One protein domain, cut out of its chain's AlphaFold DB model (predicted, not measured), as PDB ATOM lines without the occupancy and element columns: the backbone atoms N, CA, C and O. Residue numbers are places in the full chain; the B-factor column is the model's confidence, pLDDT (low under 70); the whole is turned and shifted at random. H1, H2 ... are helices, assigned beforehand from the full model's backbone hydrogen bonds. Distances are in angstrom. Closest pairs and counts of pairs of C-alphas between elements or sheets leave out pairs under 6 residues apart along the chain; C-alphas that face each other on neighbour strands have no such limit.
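This is residues 696 to 714 and 726 to 825 of the 1043 residues of the protein "MHD1 domain-containing protein" of Trichomonas vaginalis (UniProt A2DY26). This is a long helical hairpin: the two long helices H3 and H4 lie side by side and run opposite ways, joined at one end by a long loop whose residues 772 to 778 stick out. Two short helices sit on H3, H2 towards the end away from that loop and H1 farther along; residues 700 to 714 loop out past H4, and the tail, residues 814 to 825, folds back along H3. The printed part has 119 residues with four named helices, in the order H1, H2, H3, H4, and no named strand; its class is all helix. It is loose, with a radius of gyration of the C-alphas of 17.7 A, and a rod in outline, spanning 59 by 28 by 22 A.

Begin with the hub, H3, residues 736 to 771, which touches the three other helices. H4, residues 785 to 813, touches it with 6 pairs of C-alphas within 8 A; look for the closest at Asn 740 and Tyr 813, 6.7 A apart. Their lines stand at a shallow tilt of 11 degrees, opposite ways, and the two form a helical hairpin. H2, residues 726 to 730, touches H3 at residues 739 to 743 alone, and the closest C-alphas are those of Val 726 and Leu 743, 7.7 A apart. H1, residues 696 to 699, only just touches H3, at residues 757 to 761 alone, with 3 pairs of C-alphas within 8 A; the closest are those of Val 697 and Gln 760, at 7.0 A. H2 and H4 are near each other, with 5 pairs of C-alphas within 10 A, while H1 is apart from H4 and from H2. In H2 and H4 every O i to N i+4 pair is within hydrogen-bond range, in H3 31 of 32 are; H1 is too short for such a pair, and its one O i to N i+3 pair is not within range.

Find C-alpha 736 at (127.777, -3.192, 140.649); from there H3 runs 51.2 A to C-alpha 771 at (157.505, 37.575, 132.098). H4 starts at C-alpha 785 and runs 42.1 A to C-alpha 813 at (134.116, -0.983, 142.632). H1 has four residues and H2 five.

The two C-alphas farthest apart are those of Val 735 and Lys 776, at 59.5 A. Residues 715 to 725 are not printed, and C-alphas 714 and 726 are 18.6 A apart across this cut. The link from H2 to H3 is tight, and that from H3 to H4, 13 residues, is long. The mean pLDDT of the printed part is 78.8; look for values under 70 at residues 766 to 783, of which 766 to 771 belong to H3, and at residues 815 to 820, 823 and 825.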
ATOM      1  N   ALA A 696     137.489  28.459 141.547       92.50
ATOM      2  CA  ALA A 696     138.340  28.045 142.653       92.50
ATOM      3  C   ALA A 696     139.772  28.534 142.420       92.50
ATOM      4  O   ALA A 696     140.317  29.188 143.294       92.50
ATOM      5  N   VAL A 697     140.328  28.337 141.219       90.75
ATOM      6  CA  VAL A 697     141.668  28.838 140.863       90.75
ATOM      7  C   VAL A 697     141.712  30.367 140.756       90.75
ATOM      8  O   VAL A 697     142.693  30.988 141.154       90.75
ATOM      9  N   GLU A 698     140.668  30.999 140.213       87.25
ATOM     10  CA  GLU A 698     140.619  32.459 140.064       87.25
ATOM     11  C   GLU A 698     140.498  33.210 141.395       87.25
ATOM     12  O   GLU A 698     140.936  34.357 141.491       87.25
ATOM     13  N   VAL A 699     139.841  32.624 142.393       89.62
ATOM     14  CA  VAL A 699     139.589  33.265 143.689       89.62
ATOM     15  C   VAL A 699     140.653  32.893 144.720       89.62
ATOM     16  O   VAL A 699     140.842  33.665 145.657       89.62
ATOM     17  N   ASP A 700     141.357  31.768 144.542       91.38
ATOM     18  CA  ASP A 700     142.413  31.348 145.464       91.38
ATOM     19  C   ASP A 700     143.519  32.409 145.556       91.38
ATOM     20  O   ASP A 700     144.026  32.924 144.553       91.38
ATOM     21  N   ASP A 701     143.890  32.746 146.788       89.19
ATOM     22  CA  ASP A 701     145.016  33.623 147.078       89.19
ATOM     23  C   ASP A 701     146.334  32.845 147.200       89.19
ATOM     24  O   ASP A 701     147.388  33.452 147.402       89.19
ATOM     25  N   PHE A 702     146.285  31.519 147.053       89.81
ATOM     26  CA  PHE A 702     147.402  30.590 147.188       89.81
ATOM     27  C   PHE A 702     148.163  30.789 148.501       89.81
ATOM     28  O   PHE A 702     149.396  30.729 148.547       89.81
ATOM     29  N   SER A 703     147.426  31.077 149.574       89.88
ATOM     30  CA  SER A 703     147.959  31.084 150.930       89.88
ATOM     31  C   SER A 703     148.083  29.656 151.471       89.88
ATOM     32  O   SER A 703     147.302  28.763 151.146       89.88
ATOM     33  N   VAL A 704     149.101  29.418 152.302       89.12
ATOM     34  CA  VAL A 704     149.286  28.117 152.959       89.12
ATOM     35  C   VAL A 704     148.226  27.949 154.040       89.12
ATOM     36  O   VAL A 704     148.220  28.696 155.020       89.12
ATOM     37  N   ILE A 705     147.377  26.933 153.898       81.12
ATOM     38  CA  ILE A 705     146.314  26.652 154.875       81.12
ATOM     39  C   ILE A 705     146.787  25.682 155.950       81.12
ATOM     40  O   ILE A 705     146.530  25.890 157.137       81.12
ATOM     41  N   MET A 706     147.501  24.630 155.548       75.19
ATOM     42  CA  MET A 706     148.063  23.638 156.463       75.19
ATOM     43  C   MET A 706     149.586  23.706 156.440       75.19
ATOM     44  O   MET A 706     150.206  23.626 155.381       75.19
ATOM     45  N   LYS A 707     150.187  23.853 157.627       71.75
ATOM     46  CA  LYS A 707     151.645  23.983 157.788       71.75
ATOM     47  C   LYS A 707     152.415  22.761 157.285       71.75
ATOM     48  O   LYS A 707     153.557  22.923 156.873       71.75
ATOM     49  N   ASP A 708     151.786  21.591 157.308       77.00
ATOM     50  CA  ASP A 708     152.436  20.324 156.972       77.00
ATOM     51  C   ASP A 708     152.440  20.046 155.460       77.00
ATOM     52  O   ASP A 708     153.414  19.508 154.942       77.00
ATOM     53  N   ASP A 709     151.390  20.465 154.743       75.06
ATOM     54  CA  ASP A 709     151.234  20.199 153.304       75.06
ATOM     55  C   ASP A 709     151.690  21.366 152.413       75.06
ATOM     56  O   ASP A 709     151.929  21.176 151.221       75.06
ATOM     57  N   LEU A 710     151.819  22.576 152.979       87.75
ATOM     58  CA  LEU A 710     152.278  23.791 152.286       87.75
ATOM     59  C   LEU A 710     151.485  24.122 150.999       87.75
ATOM     60  O   LEU A 710     152.020  24.751 150.083       87.75
ATOM     61  N   ALA A 711     150.222  23.698 150.954       89.88
ATOM     62  CA  ALA A 711     149.293  23.786 149.829       89.88
ATOM     63  C   ALA A 711     148.141  24.775 150.102       89.88
ATOM     64  O   ALA A 711     147.886  25.153 151.258       89.88
ATOM     65  N   SER A 712     147.454  25.187 149.036       93.00
ATOM     66  CA  SER A 712     146.274  26.059 149.072       93.00
ATOM     67  C   SER A 712     144.979  25.279 149.341       93.00
ATOM     68  O   SER A 712     144.953  24.046 149.340       93.00
ATOM     69  N   SER A 713     143.866  25.985 149.580       92.06
ATOM     70  CA  SER A 713     142.538  25.363 149.766       92.06
ATOM     71  C   SER A 713     142.015  24.684 148.520       92.06
ATOM     72  O   SER A 713     141.359  23.646 148.632       92.06
ATOM     73  N   SER A 714     142.230  25.280 147.343       93.81
ATOM     74  CA  SER A 714     141.454  24.914 146.157       93.81
ATOM     75  C   SER A 714     141.676  23.463 145.733       93.81
ATOM     76  O   SER A 714     140.729  22.803 145.300       93.81
ATOM     77  N   VAL A 726     131.365  10.757 144.954       90.31
ATOM     78  CA  VAL A 726     131.463   9.283 144.966       90.31
ATOM     79  C   VAL A 726     130.657   8.682 146.116       90.31
ATOM     80  O   VAL A 726     129.924   7.719 145.904       90.31
ATOM     81  N   LYS A 727     130.730   9.254 147.325       89.56
ATOM     82  CA  LYS A 727     129.896   8.816 148.464       89.56
ATOM     83  C   LYS A 727     128.408   8.956 148.153       89.56
ATOM     84  O   LYS A 727     127.615   8.094 148.517       89.56
ATOM     85  N   PHE A 728     128.025  10.039 147.487       89.88
ATOM     86  CA  PHE A 728     126.655  10.255 147.056       89.88
ATOM     87  C   PHE A 728     126.190   9.195 146.044       89.88
ATOM     88  O   PHE A 728     125.138   8.591 146.245       89.88
ATOM     89  N   LEU A 729     126.994   8.913 145.014       89.69
ATOM     90  CA  LEU A 729     126.717   7.860 144.032       89.69
ATOM     91  C   LEU A 729     126.643   6.476 144.697       89.69
ATOM     92  O   LEU A 729     125.750   5.690 144.392       89.69
ATOM     93  N   ASP A 730     127.513   6.195 145.665       86.94
ATOM     94  CA  ASP A 730     127.472   4.961 146.455       86.94
ATOM     95  C   ASP A 730     126.168   4.807 147.243       86.94
ATOM     96  O   ASP A 730     125.573   3.729 147.310       86.94
ATOM     97  N   ASN A 731     125.677   5.916 147.797       88.06
ATOM     98  CA  ASN A 731     124.422   5.947 148.532       88.06
ATOM     99  C   ASN A 731     123.206   5.670 147.644       88.06
ATOM    100  O   ASN A 731     122.132   5.436 148.202       88.06
ATOM    101  N   LEU A 732     123.342   5.630 146.310       87.56
ATOM    102  CA  LEU A 732     122.300   5.147 145.395       87.56
ATOM    103  C   LEU A 732     122.134   3.621 145.470       87.56
ATOM    104  O   LEU A 732     121.017   3.129 145.297       87.56
ATOM    105  N   GLN A 733     123.182   2.890 145.869       87.81
ATOM    106  CA  GLN A 733     123.190   1.432 146.067       87.81
ATOM    107  C   GLN A 733     122.664   0.655 144.850       87.81
ATOM    108  O   GLN A 733     121.874  -0.275 145.014       87.81
ATOM    109  N   PHE A 734     123.057   1.066 143.641       90.00
ATOM    110  CA  PHE A 734     122.736   0.332 142.418       90.00
ATOM    111  C   PHE A 734     123.597  -0.932 142.288       90.00
ATOM    112  O   PHE A 734     124.635  -1.069 142.939       90.00
ATOM    113  N   VAL A 735     123.175  -1.855 141.420       87.38
ATOM    114  CA  VAL A 735     123.950  -3.055 141.065       87.38
ATOM    115  C   VAL A 735     125.335  -2.672 140.536       87.38
ATOM    116  O   VAL A 735     125.463  -1.742 139.738       87.38
ATOM    117  N   GLU A 736     126.355  -3.435 140.938       85.50
ATOM    118  CA  GLU A 736     127.777  -3.192 140.649       85.50
ATOM    119  C   GLU A 736     128.054  -2.878 139.171       85.50
ATOM    120  O   GLU A 736     128.717  -1.895 138.873       85.50
ATOM    121  N   SER A 737     127.463  -3.624 138.229       87.12
ATOM    122  CA  SER A 737     127.673  -3.380 136.795       87.12
ATOM    123  C   SER A 737     127.232  -1.983 136.342       87.12
ATOM    124  O   SER A 737     127.917  -1.356 135.548       87.12
ATOM    125  N   ILE A 738     126.106  -1.484 136.858       88.25
ATOM    126  CA  ILE A 738     125.572  -0.159 136.503       88.25
ATOM    127  C   ILE A 738     126.339   0.933 137.250       88.25
ATOM    128  O   ILE A 738     126.631   1.986 136.685       88.25
ATOM    129  N   MET A 739     126.703   0.674 138.510       89.56
ATOM    130  CA  MET A 739     127.584   1.568 139.259       89.56
ATOM    131  C   MET A 739     128.918   1.762 138.546       89.56
ATOM    132  O   MET A 739     129.406   2.887 138.500       89.56
ATOM    133  N   ASN A 740     129.468   0.713 137.936       86.31
ATOM    134  CA  ASN A 740     130.719   0.794 137.193       86.31
ATOM    135  C   ASN A 740     130.612   1.741 135.992       86.31
ATOM    136  O   ASN A 740     131.502   2.570 135.805       86.31
ATOM    137  N   ASP A 741     129.512   1.708 135.238       86.62
ATOM    138  CA  ASP A 741     129.288   2.621 134.106       86.62
ATOM    139  C   ASP A 741     129.148   4.087 134.562       86.62
ATOM    140  O   ASP A 741     129.750   5.004 133.988       86.62
ATOM    141  N   ILE A 742     128.385   4.314 135.639       90.75
ATOM    142  CA  ILE A 742     128.179   5.644 136.236       90.75
ATOM    143  C   ILE A 742     129.505   6.195 136.770       90.75
ATOM    144  O   ILE A 742     129.866   7.339 136.491       90.75
ATOM    145  N   LEU A 743     130.252   5.378 137.512       88.75
ATOM    146  CA  LEU A 743     131.534   5.766 138.084       88.75
ATOM    147  C   LEU A 743     132.594   5.973 137.014       88.75
ATOM    148  O   LEU A 743     133.388   6.887 137.168       88.75
ATOM    149  N   THR A 744     132.581   5.211 135.918       86.06
ATOM    150  CA  THR A 744     133.479   5.430 134.769       86.06
ATOM    151  C   THR A 744     133.187   6.771 134.088       86.06
ATOM    152  O   THR A 744     134.106   7.527 133.754       86.06
ATOM    153  N   SER A 745     131.906   7.120 133.945       89.19
ATOM    154  CA  SER A 745     131.494   8.429 133.423       89.19
ATOM    155  C   SER A 745     131.943   9.562 134.352       89.19
ATOM    156  O   SER A 745     132.523  10.552 133.903       89.19
ATOM    157  N   TYR A 746     131.758   9.391 135.665       91.75
ATOM    158  CA  TYR A 746     132.196  10.358 136.672       91.75
ATOM    159  C   TYR A 746     133.727  10.489 136.757       91.75
ATOM    160  O   TYR A 746     134.268  11.590 136.850       91.75
ATOM    161  N   ALA A 747     134.444   9.376 136.661       87.38
ATOM    162  CA  ALA A 747     135.896   9.292 136.556       87.38
ATOM    163  C   ALA A 747     136.442  10.098 135.369       87.38
ATOM    164  O   ALA A 747     137.408  10.849 135.495       87.38
ATOM    165  N   THR A 748     135.793   9.974 134.211       87.06
ATOM    166  CA  THR A 748     136.163  10.726 133.007       87.06
ATOM    167  C   THR A 748     135.964  12.226 133.219       87.06
ATOM    168  O   THR A 748     136.845  13.022 132.889       87.06
ATOM    169  N   LEU A 749     134.840  12.611 133.834       90.88
ATOM    170  CA  LEU A 749     134.555  14.000 134.184       90.88
ATOM    171  C   LEU A 749     135.593  14.562 135.169       90.88
ATOM    172  O   LEU A 749     136.203  15.589 134.889       90.88
ATOM    173  N   THR A 750     135.848  13.870 136.281       91.56
ATOM    174  CA  THR A 750     136.828  14.294 137.299       91.56
ATOM    175  C   THR A 750     138.250  14.369 136.748       91.56
ATOM    176  O   THR A 750     138.983  15.289 137.102       91.56
ATOM    177  N   SER A 751     138.631  13.484 135.819       88.88
ATOM    178  CA  SER A 751     139.908  13.576 135.099       88.88
ATOM    179  C   SER A 751     140.013  14.855 134.277       88.88
ATOM    180  O   SER A 751     141.006  15.577 134.367       88.88
ATOM    181  N   ALA A 752     138.976  15.162 133.492       89.38
ATOM    182  CA  ALA A 752     138.929  16.378 132.690       89.38
ATOM    183  C   ALA A 752     138.982  17.631 133.578       89.38
ATOM    184  O   ALA A 752     139.720  18.568 133.277       89.38
ATOM    185  N   THR A 753     138.270  17.619 134.707       92.19
ATOM    186  CA  THR A 753     138.290  18.698 135.699       92.19
ATOM    187  C   THR A 753     139.661  18.849 136.365       92.19
ATOM    188  O   THR A 753     140.160  19.966 136.466       92.19
ATOM    189  N   ALA A 754     140.316  17.755 136.758       91.44
ATOM    190  CA  ALA A 754     141.666  17.798 137.325       91.44
ATOM    191  C   ALA A 754     142.694  18.329 136.309       91.44
ATOM    192  O   ALA A 754     143.559  19.128 136.664       91.44
ATOM    193  N   ARG A 755     142.572  17.961 135.022       90.25
ATOM    194  CA  ARG A 755     143.395  18.538 133.941       90.25
ATOM    195  C   ARG A 755     143.134  20.023 133.751       90.25
ATOM    196  O   ARG A 755     144.077  20.771 133.513       90.25
ATOM    197  N   LEU A 756     141.877  20.456 133.826       92.12
ATOM    198  CA  LEU A 756     141.526  21.871 133.738       92.12
ATOM    199  C   LEU A 756     142.161  22.660 134.885       92.12
ATOM    200  O   LEU A 756     142.837  23.651 134.620       92.12
ATOM    201  N   TYR A 757     141.991  22.184 136.120       93.00
ATOM    202  CA  TYR A 757     142.606  22.771 137.309       93.00
ATOM    203  C   TYR A 757     144.126  22.888 137.131       93.00
ATOM    204  O   TYR A 757     144.692  23.972 137.258       93.00
ATOM    205  N   PHE A 758     144.772  21.797 136.706       89.00
ATOM    206  CA  PHE A 758     146.201  21.786 136.408       89.00
ATOM    207  C   PHE A 758     146.598  22.818 135.350       89.00
ATOM    208  O   PHE A 758     147.537  23.577 135.559       89.00
ATOM    209  N   ASN A 759     145.897  22.860 134.215       87.50
ATOM    210  CA  ASN A 759     146.195  23.791 133.125       87.50
ATOM    211  C   ASN A 759     146.071  25.248 133.573       87.50
ATOM    212  O   ASN A 759     146.873  26.085 133.162       87.50
ATOM    213  N   GLN A 760     145.099  25.554 134.434       89.12
ATOM    214  CA  GLN A 760     144.936  26.892 134.990       89.12
ATOM    215  C   GLN A 760     146.095  27.243 135.929       89.12
ATOM    216  O   GLN A 760     146.741  28.269 135.712       89.12
ATOM    217  N   LEU A 761     146.453  26.366 136.872       86.75
ATOM    218  CA  LEU A 761     147.641  26.549 137.717       86.75
ATOM    219  C   LEU A 761     148.936  26.675 136.897       86.75
ATOM    220  O   LEU A 761     149.793  27.510 137.184       86.75
ATOM    221  N   PHE A 762     149.079  25.877 135.840       83.88
ATOM    222  CA  PHE A 762     150.244  25.928 134.965       83.88
ATOM    223  C   PHE A 762     150.310  27.254 134.209       83.88
ATOM    224  O   PHE A 762     151.368  27.877 134.177       83.88
ATOM    225  N   SER A 763     149.182  27.741 133.680       81.94
ATOM    226  CA  SER A 763     149.117  29.034 132.993       81.94
ATOM    227  C   SER A 763     149.532  30.204 133.895       81.94
ATOM    228  O   SER A 763     150.176  31.145 133.425       81.94
ATOM    229  N   LEU A 764     149.245  30.114 135.201       78.75
ATOM    230  CA  LEU A 764     149.661  31.083 136.216       78.75
ATOM    231  C   LEU A 764     151.188  31.101 136.422       78.75
ATOM    232  O   LEU A 764     151.777  32.168 136.607       78.75
ATOM    233  N   ILE A 765     151.848  29.941 136.341       73.56
ATOM    234  CA  ILE A 765     153.312  29.823 136.452       73.56
ATOM    235  C   ILE A 765     154.006  30.176 135.130       73.56
ATOM    236  O   ILE A 765     155.018  30.885 135.127       73.56
ATOM    237  N   GLU A 766     153.479  29.716 133.996       67.38
ATOM    238  CA  GLU A 766     154.039  29.956 132.664       67.38
ATOM    239  C   GLU A 766     154.057  31.454 132.331       67.38
ATOM    240  O   GLU A 766     155.089  31.985 131.902       67.38
ATOM    241  N   THR A 767     152.972  32.176 132.647       59.91
ATOM    242  CA  THR A 767     152.907  33.635 132.463       59.91
ATOM    243  C   THR A 767     153.945  34.406 133.283       59.91
ATOM    244  O   THR A 767     154.346  35.483 132.843       59.91
ATOM    245  N   LYS A 768     154.448  33.883 134.415       52.72
ATOM    246  CA  LYS A 768     155.550  34.500 135.185       52.72
ATOM    247  C   LYS A 768     156.944  34.029 134.777       52.72
ATOM    248  O   LYS A 768     157.856  34.855 134.715       52.72
ATOM    249  N   THR A 769     157.109  32.749 134.442       50.47
ATOM    250  CA  THR A 769     158.413  32.188 134.038       50.47
ATOM    251  C   THR A 769     158.919  32.846 132.745       50.47
ATOM    252  O   THR A 769     160.114  33.096 132.612       50.47
ATOM    253  N   TYR A 770     158.005  33.247 131.849       43.66
ATOM    254  CA  TYR A 770     158.329  34.046 130.660       43.66
ATOM    255  C   TYR A 770     158.296  35.572 130.876       43.66
ATOM    256  O   TYR A 770     158.994  36.289 130.158       43.66
ATOM    257  N   LYS A 771     157.558  36.114 131.859       43.88
ATOM    258  CA  LYS A 771     157.505  37.575 132.098       43.88
ATOM    259  C   LYS A 771     158.790  38.172 132.658       43.88
ATOM    260  O   LYS A 771     159.070  39.324 132.354       43.88
ATOM    261  N   ILE A 772     159.591  37.404 133.396       45.62
ATOM    262  CA  ILE A 772     160.929  37.857 133.825       45.62
ATOM    263  C   ILE A 772     161.893  37.951 132.616       45.62
ATOM    264  O   ILE A 772     162.916  38.621 132.685       45.62
ATOM    265  N   ILE A 773     161.528  37.362 131.468       42.50
ATOM    266  CA  ILE A 773     162.229  37.515 130.180       42.50
ATOM    267  C   ILE A 773     161.561  38.593 129.289       42.50
ATOM    268  O   ILE A 773     162.202  39.134 128.392       42.50
ATOM    269  N   HIS A 774     160.302  38.971 129.548       38.44
ATOM    270  CA  HIS A 774     159.536  39.941 128.754       38.44
ATOM    271  C   HIS A 774     158.842  41.006 129.628       38.44
ATOM    272  O   HIS A 774     157.614  41.092 129.718       38.44
ATOM    273  N   GLU A 775     159.644  41.888 130.224       40.81
ATOM    274  CA  GLU A 775     159.209  43.144 130.854       40.81
ATOM    275  C   GLU A 775     158.638  44.144 129.822       40.81
ATOM    276  O   GLU A 775     159.267  45.150 129.490       40.81
ATOM    277  N   LYS A 776     157.435  43.901 129.273       38.56
ATOM    278  CA  LYS A 776     156.736  44.965 128.516       38.56
ATOM    279  C   LYS A 776     155.206  44.979 128.498       38.56
ATOM    280  O   LYS A 776     154.650  45.955 128.005       38.56
ATOM    281  N   TYR A 777     154.492  43.989 129.037       41.69
ATOM    282  CA  TYR A 777     153.023  43.995 128.952       41.69
ATOM    283  C   TYR A 777     152.348  43.749 130.312       41.69
ATOM    284  O   TYR A 777     152.354  42.644 130.860       41.69
ATOM    285  N   ASN A 778     151.773  44.826 130.859       46.06
ATOM    286  CA  ASN A 778     150.935  44.860 132.061       46.06
ATOM    287  C   ASN A 778     149.802  43.819 131.974       46.06
ATOM    288  O   ASN A 778     148.914  43.949 131.137       46.06
ATOM    289  N   ILE A 779     149.818  42.807 132.854       43.97
ATOM    290  CA  ILE A 779     148.725  41.826 133.040       43.97
ATOM    291  C   ILE A 779     148.410  41.787 134.548       43.97
ATOM    292  O   ILE A 779     149.366  41.851 135.323       43.97
ATOM    293  N   PRO A 780     147.133  41.694 134.980       43.78
ATOM    294  CA  PRO A 780     146.658  42.329 136.218       43.78
ATOM    295  C   PRO A 780     146.695  41.505 137.518       43.78
ATOM    296  O   PRO A 780     146.074  41.927 138.488       43.78
ATOM    297  N   ARG A 781     147.381  40.359 137.605       49.84
ATOM    298  CA  ARG A 781     147.526  39.637 138.888       49.84
ATOM    299  C   ARG A 781     148.929  39.072 139.053       49.84
ATOM    300  O   ARG A 781     149.369  38.237 138.270       49.84
ATOM    301  N   GLU A 782     149.640  39.548 140.070       59.06
ATOM    302  CA  GLU A 782     150.990  39.091 140.388       59.06
ATOM    303  C   GLU A 782     150.963  38.068 141.528       59.06
ATOM    304  O   GLU A 782     150.893  38.433 142.693       59.06
ATOM    305  N   ILE A 783     151.085  36.780 141.202       66.19
ATOM    306  CA  ILE A 783     151.353  35.720 142.191       66.19
ATOM    307  C   ILE A 783     152.788  35.866 142.709       66.19
ATOM    308  O   ILE A 783     153.742  35.726 141.949       66.19
ATOM    309  N   SER A 784     152.977  36.194 143.979       72.56
ATOM    310  CA  SER A 784     154.290  36.346 144.618       72.56
ATOM    311  C   SER A 784     155.149  35.069 144.540       72.56
ATOM    312  O   SER A 784     154.659  33.972 144.265       72.56
ATOM    313  N   ILE A 785     156.458  35.196 144.790       70.56
ATOM    314  CA  ILE A 785     157.371  34.040 144.848       70.56
ATOM    315  C   ILE A 785     156.887  32.995 145.880       70.56
ATOM    316  O   ILE A 785     156.801  31.827 145.507       70.56
ATOM    317  N   PRO A 786     156.497  33.366 147.122       75.62
ATOM    318  CA  PRO A 786     155.895  32.427 148.073       75.62
ATOM    319  C   PRO A 786     154.658  31.706 147.532       75.62
ATOM    320  O   PRO A 786     154.595  30.485 147.603       75.62
ATOM    321  N   GLN A 787     153.717  32.433 146.922       81.56
ATOM    322  CA  GLN A 787     152.509  31.828 146.345       81.56
ATOM    323  C   GLN A 787     152.843  30.881 145.184       81.56
ATOM    324  O   GLN A 787     152.184  29.866 145.003       81.56
ATOM    325  N   SER A 788     153.912  31.151 144.429       77.06
ATOM    326  CA  SER A 788     154.366  30.244 143.368       77.06
ATOM    327  C   SER A 788     154.860  28.900 143.921       77.06
ATOM    328  O   SER A 788     154.646  27.871 143.287       77.06
ATOM    329  N   TYR A 789     155.475  28.887 145.113       80.12
ATOM    330  CA  TYR A 789     155.814  27.640 145.808       80.12
ATOM    331  C   TYR A 789     154.565  26.890 146.280       80.12
ATOM    332  O   TYR A 789     154.529  25.668 146.169       80.12
ATOM    333  N   VAL A 790     153.528  27.601 146.736       85.81
ATOM    334  CA  VAL A 790     152.242  26.984 147.105       85.81
ATOM    335  C   VAL A 790     151.591  26.314 145.895       85.81
ATOM    336  O   VAL A 790     151.232  25.146 145.977       85.81
ATOM    337  N   VAL A 791     151.561  26.975 144.731       85.56
ATOM    338  CA  VAL A 791     151.040  26.376 143.485       85.56
ATOM    339  C   VAL A 791     151.829  25.119 143.076       85.56
ATOM    340  O   VAL A 791     151.253  24.143 142.595       85.56
ATOM    341  N   LEU A 792     153.153  25.099 143.277       82.56
ATOM    342  CA  LEU A 792     153.956  23.891 143.036       82.56
ATOM    343  C   LEU A 792     153.603  22.758 144.007       82.56
ATOM    344  O   LEU A 792     153.527  21.600 143.586       82.56
ATOM    345  N   ASN A 793     153.378  23.076 145.281       86.25
ATOM    346  CA  ASN A 793     152.930  22.098 146.269       86.25
ATOM    347  C   ASN A 793     151.532  21.572 145.932       86.25
ATOM    348  O   ASN A 793     151.313  20.366 146.035       86.25
ATOM    349  N   ASP A 794     150.637  22.419 145.417       89.19
ATOM    350  CA  ASP A 794     149.318  22.003 144.933       89.19
ATOM    351  C   ASP A 794     149.430  20.970 143.808       89.19
ATOM    352  O   ASP A 794     148.682  19.995 143.807       89.19
ATOM    353  N   PHE A 795     150.405  21.083 142.896       85.06
ATOM    354  CA  PHE A 795     150.638  20.043 141.885       85.06
ATOM    355  C   PHE A 795     151.055  18.699 142.486       85.06
ATOM    356  O   PHE A 795     150.571  17.644 142.061       85.06
ATOM    357  N   VAL A 796     151.968  18.722 143.460       83.94
ATOM    358  CA  VAL A 796     152.446  17.506 144.136       83.94
ATOM    359  C   VAL A 796     151.311  16.869 144.933       83.94
ATOM    360  O   VAL A 796     151.090  15.656 144.848       83.94
ATOM    361  N   LEU A 797     150.552  17.686 145.661       88.75
ATOM    362  CA  LEU A 797     149.406  17.244 146.434       88.75
ATOM    363  C   LEU A 797     148.308  16.693 145.523       88.75
ATOM    364  O   LEU A 797     147.786  15.615 145.802       88.75
ATOM    365  N   MET A 798     148.025  17.348 144.393       88.50
ATOM    366  CA  MET A 798     147.052  16.877 143.407       88.50
ATOM    367  C   MET A 798     147.408  15.473 142.904       88.50
ATOM    368  O   MET A 798     146.517  14.640 142.776       88.50
ATOM    369  N   LYS A 799     148.697  15.156 142.699       86.12
ATOM    370  CA  LYS A 799     149.142  13.797 142.335       86.12
ATOM    371  C   LYS A 799     148.795  12.765 143.402       86.12
ATOM    372  O   LYS A 799     148.281  11.688 143.096       86.12
ATOM    373  N   ASN A 800     149.104  13.086 144.655       87.50
ATOM    374  CA  ASN A 800     148.877  12.188 145.782       87.50
ATOM    375  C   ASN A 800     147.377  11.978 146.021       87.50
ATOM    376  O   ASN A 800     146.938  10.839 146.164       87.50
ATOM    377  N   GLN A 801     146.594  13.058 145.996       90.50
ATOM    378  CA  GLN A 801     145.141  13.025 146.146       90.50
ATOM    379  C   GLN A 801     144.464  12.310 144.970       90.50
ATOM    380  O   GLN A 801     143.566  11.502 145.188       90.50
ATOM    381  N   TRP A 802     144.946  12.509 143.738       90.19
ATOM    382  CA  TRP A 802     144.463  11.784 142.562       90.19
ATOM    383  C   TRP A 802     144.694  10.281 142.693       90.19
ATOM    384  O   TRP A 802     143.772   9.491 142.500       90.19
ATOM    385  N   LYS A 803     145.904   9.877 143.094       87.94
ATOM    386  CA  LYS A 803     146.212   8.469 143.348       87.94
ATOM    387  C   LYS A 803     145.307   7.886 144.436       87.94
ATOM    388  O   LYS A 803     144.736   6.823 144.227       87.94
ATOM    389  N   GLN A 804     145.132   8.589 145.556       89.69
ATOM    390  CA  GLN A 804     144.231   8.152 146.627       89.69
ATOM    391  C   GLN A 804     142.783   8.017 146.137       89.69
ATOM    392  O   GLN A 804     142.132   7.019 146.429       89.69
ATOM    393  N   PHE A 805     142.291   8.977 145.355       89.31
ATOM    394  CA  PHE A 805     140.954   8.944 144.763       89.31
ATOM    395  C   PHE A 805     140.762   7.744 143.819       89.31
ATOM    396  O   PHE A 805     139.753   7.035 143.914       89.31
ATOM    397  N   VAL A 806     141.744   7.468 142.953       86.75
ATOM    398  CA  VAL A 806     141.731   6.304 142.052       86.75
ATOM    399  C   VAL A 806     141.794   5.004 142.848       86.75
ATOM    400  O   VAL A 806     140.978   4.118 142.608       86.75
ATOM    401  N   ASP A 807     142.691   4.895 143.831       85.50
ATOM    402  CA  ASP A 807     142.832   3.706 144.679       85.50
ATOM    403  C   ASP A 807     141.545   3.429 145.477       85.50
ATOM    404  O   ASP A 807     141.109   2.279 145.574       85.50
ATOM    405  N   LEU A 808     140.894   4.472 146.008       83.50
ATOM    406  CA  LEU A 808     139.612   4.362 146.711       83.50
ATOM    407  C   LEU A 808     138.496   3.878 145.780       83.50
ATOM    408  O   LEU A 808     137.750   2.965 146.145       83.50
ATOM    409  N   THR A 809     138.404   4.447 144.578       80.69
ATOM    410  CA  THR A 809     137.410   4.045 143.572       80.69
ATOM    411  C   THR A 809     137.653   2.607 143.099       80.69
ATOM    412  O   THR A 809     136.731   1.790 143.094       80.69
ATOM    413  N   LYS A 810     138.905   2.252 142.792       83.50
ATOM    414  CA  LYS A 810     139.303   0.919 142.318       83.50
ATOM    415  C   LYS A 810     139.079  -0.158 143.373       83.50
ATOM    416  O   LYS A 810     138.481  -1.190 143.079       83.50
ATOM    417  N   LYS A 811     139.490   0.096 144.622       83.19
ATOM    418  CA  LYS A 811     139.287  -0.832 145.747       83.19
ATOM    419  C   LYS A 811     137.809  -1.138 145.978       83.19
ATOM    420  O   LYS A 811     137.478  -2.247 146.386       83.19
ATOM    421  N   LYS A 812     136.939  -0.148 145.779       79.44
ATOM    422  CA  LYS A 812     135.525  -0.260 146.133       79.44
ATOM    423  C   LYS A 812     134.658  -0.859 145.027       79.44
ATOM    424  O   LYS A 812     133.708  -1.557 145.357       79.44
ATOM    425  N   TYR A 813     134.987  -0.618 143.758       75.44
ATOM    426  CA  TYR A 813     134.116  -0.983 142.632       75.44
ATOM    427  C   TYR A 813     134.775  -1.892 141.592       75.44
ATOM    428  O   TYR A 813     134.155  -2.228 140.590       75.44
ATOM    429  N   ASN A 814     136.041  -2.277 141.796       76.62
ATOM    430  CA  ASN A 814     136.815  -3.105 140.865       76.62
ATOM    431  C   ASN A 814     136.845  -2.560 139.419       76.62
ATOM    432  O   ASN A 814     137.131  -3.280 138.465       76.62
ATOM    433  N   VAL A 815     136.554  -1.270 139.253       67.00
ATOM    434  CA  VAL A 815     136.765  -0.543 138.010       67.00
ATOM    435  C   VAL A 815     138.236  -0.188 138.002       67.00
ATOM    436  O   VAL A 815     138.686   0.502 138.914       67.00
ATOM    437  N   ASP A 816     138.986  -0.685 137.019       67.19
ATOM    438  CA  ASP A 816     140.280  -0.107 136.672       67.19
ATOM    439  C   ASP A 816     139.971   1.044 135.731       67.19
ATOM    440  O   ASP A 816     139.710   0.810 134.546       67.19
ATOM    441  N   PRO A 817     139.831   2.272 136.245       58.28
ATOM    442  CA  PRO A 817     139.473   3.360 135.381       58.28
ATOM    443  C   PRO A 817     140.697   3.541 134.489       58.28
ATOM    444  O   PRO A 817     141.771   3.852 135.004       58.28
ATOM    445  N   ASP A 818     140.569   3.364 133.175       60.66
ATOM    446  CA  ASP A 818     141.623   3.718 132.210       60.66
ATOM    447  C   ASP A 818     141.742   5.255 132.108       60.66
ATOM    448  O   ASP A 818     141.783   5.880 131.048       60.66
ATOM    449  N   ILE A 819     141.699   5.910 133.269       65.25
ATOM    450  CA  ILE A 819     141.883   7.325 133.443       65.25
ATOM    451  C   ILE A 819     143.385   7.527 133.472       65.25
ATOM    452  O   ILE A 819     144.047   7.398 134.504       65.25
ATOM    453  N   SER A 820     143.925   7.853 132.308       64.62
ATOM    454  CA  SER A 820     145.267   8.415 132.208       64.62
ATOM    455  C   SER A 820     145.448   9.498 133.278       64.62
ATOM    456  O   SER A 820     144.707  10.489 133.282       64.62
ATOM    457  N   ASP A 821     146.413   9.272 134.182       74.06
ATOM    458  CA  ASP A 821     146.803  10.213 135.237       74.06
ATOM    459  C   ASP A 821     146.841  11.620 134.622       74.06
ATOM    460  O   ASP A 821     147.585  11.832 133.652       74.06
ATOM    461  N   PRO A 822     146.013  12.563 135.111       70.94
ATOM    462  CA  PRO A 822     145.908  13.894 134.534       70.94
ATOM    463  C   PRO A 822     147.254  14.631 134.530       70.94
ATOM    464  O   PRO A 822     147.414  15.577 133.764       70.94
ATOM    465  N   LEU A 823     148.232  14.171 135.319       69.56
ATOM    466  CA  LEU A 823     149.586  14.710 135.395       69.56
ATOM    467  C   LEU A 823     150.597  14.049 134.458       69.56
ATOM    468  O   LEU A 823     151.644  14.645 134.201       69.56
ATOM    469  N   ASN A 824     150.326  12.853 133.923       75.56
ATOM    470  CA  ASN A 824     151.315  12.112 133.127       75.56
ATOM    471  C   ASN A 824     151.751  12.874 131.868       75.56
ATOM    472  O   ASN A 824     152.925  12.832 131.501       75.56
ATOM    473  N   CYS A 825     150.846  13.624 131.236       67.31
ATOM    474  CA  CYS A 825     151.172  14.463 130.081       67.31
ATOM    475  C   CYS A 825     151.969  15.733 130.430       67.31
ATOM    476  O   CYS A 825     152.460  16.398 129.522       67.31
TER     477      CYS A 825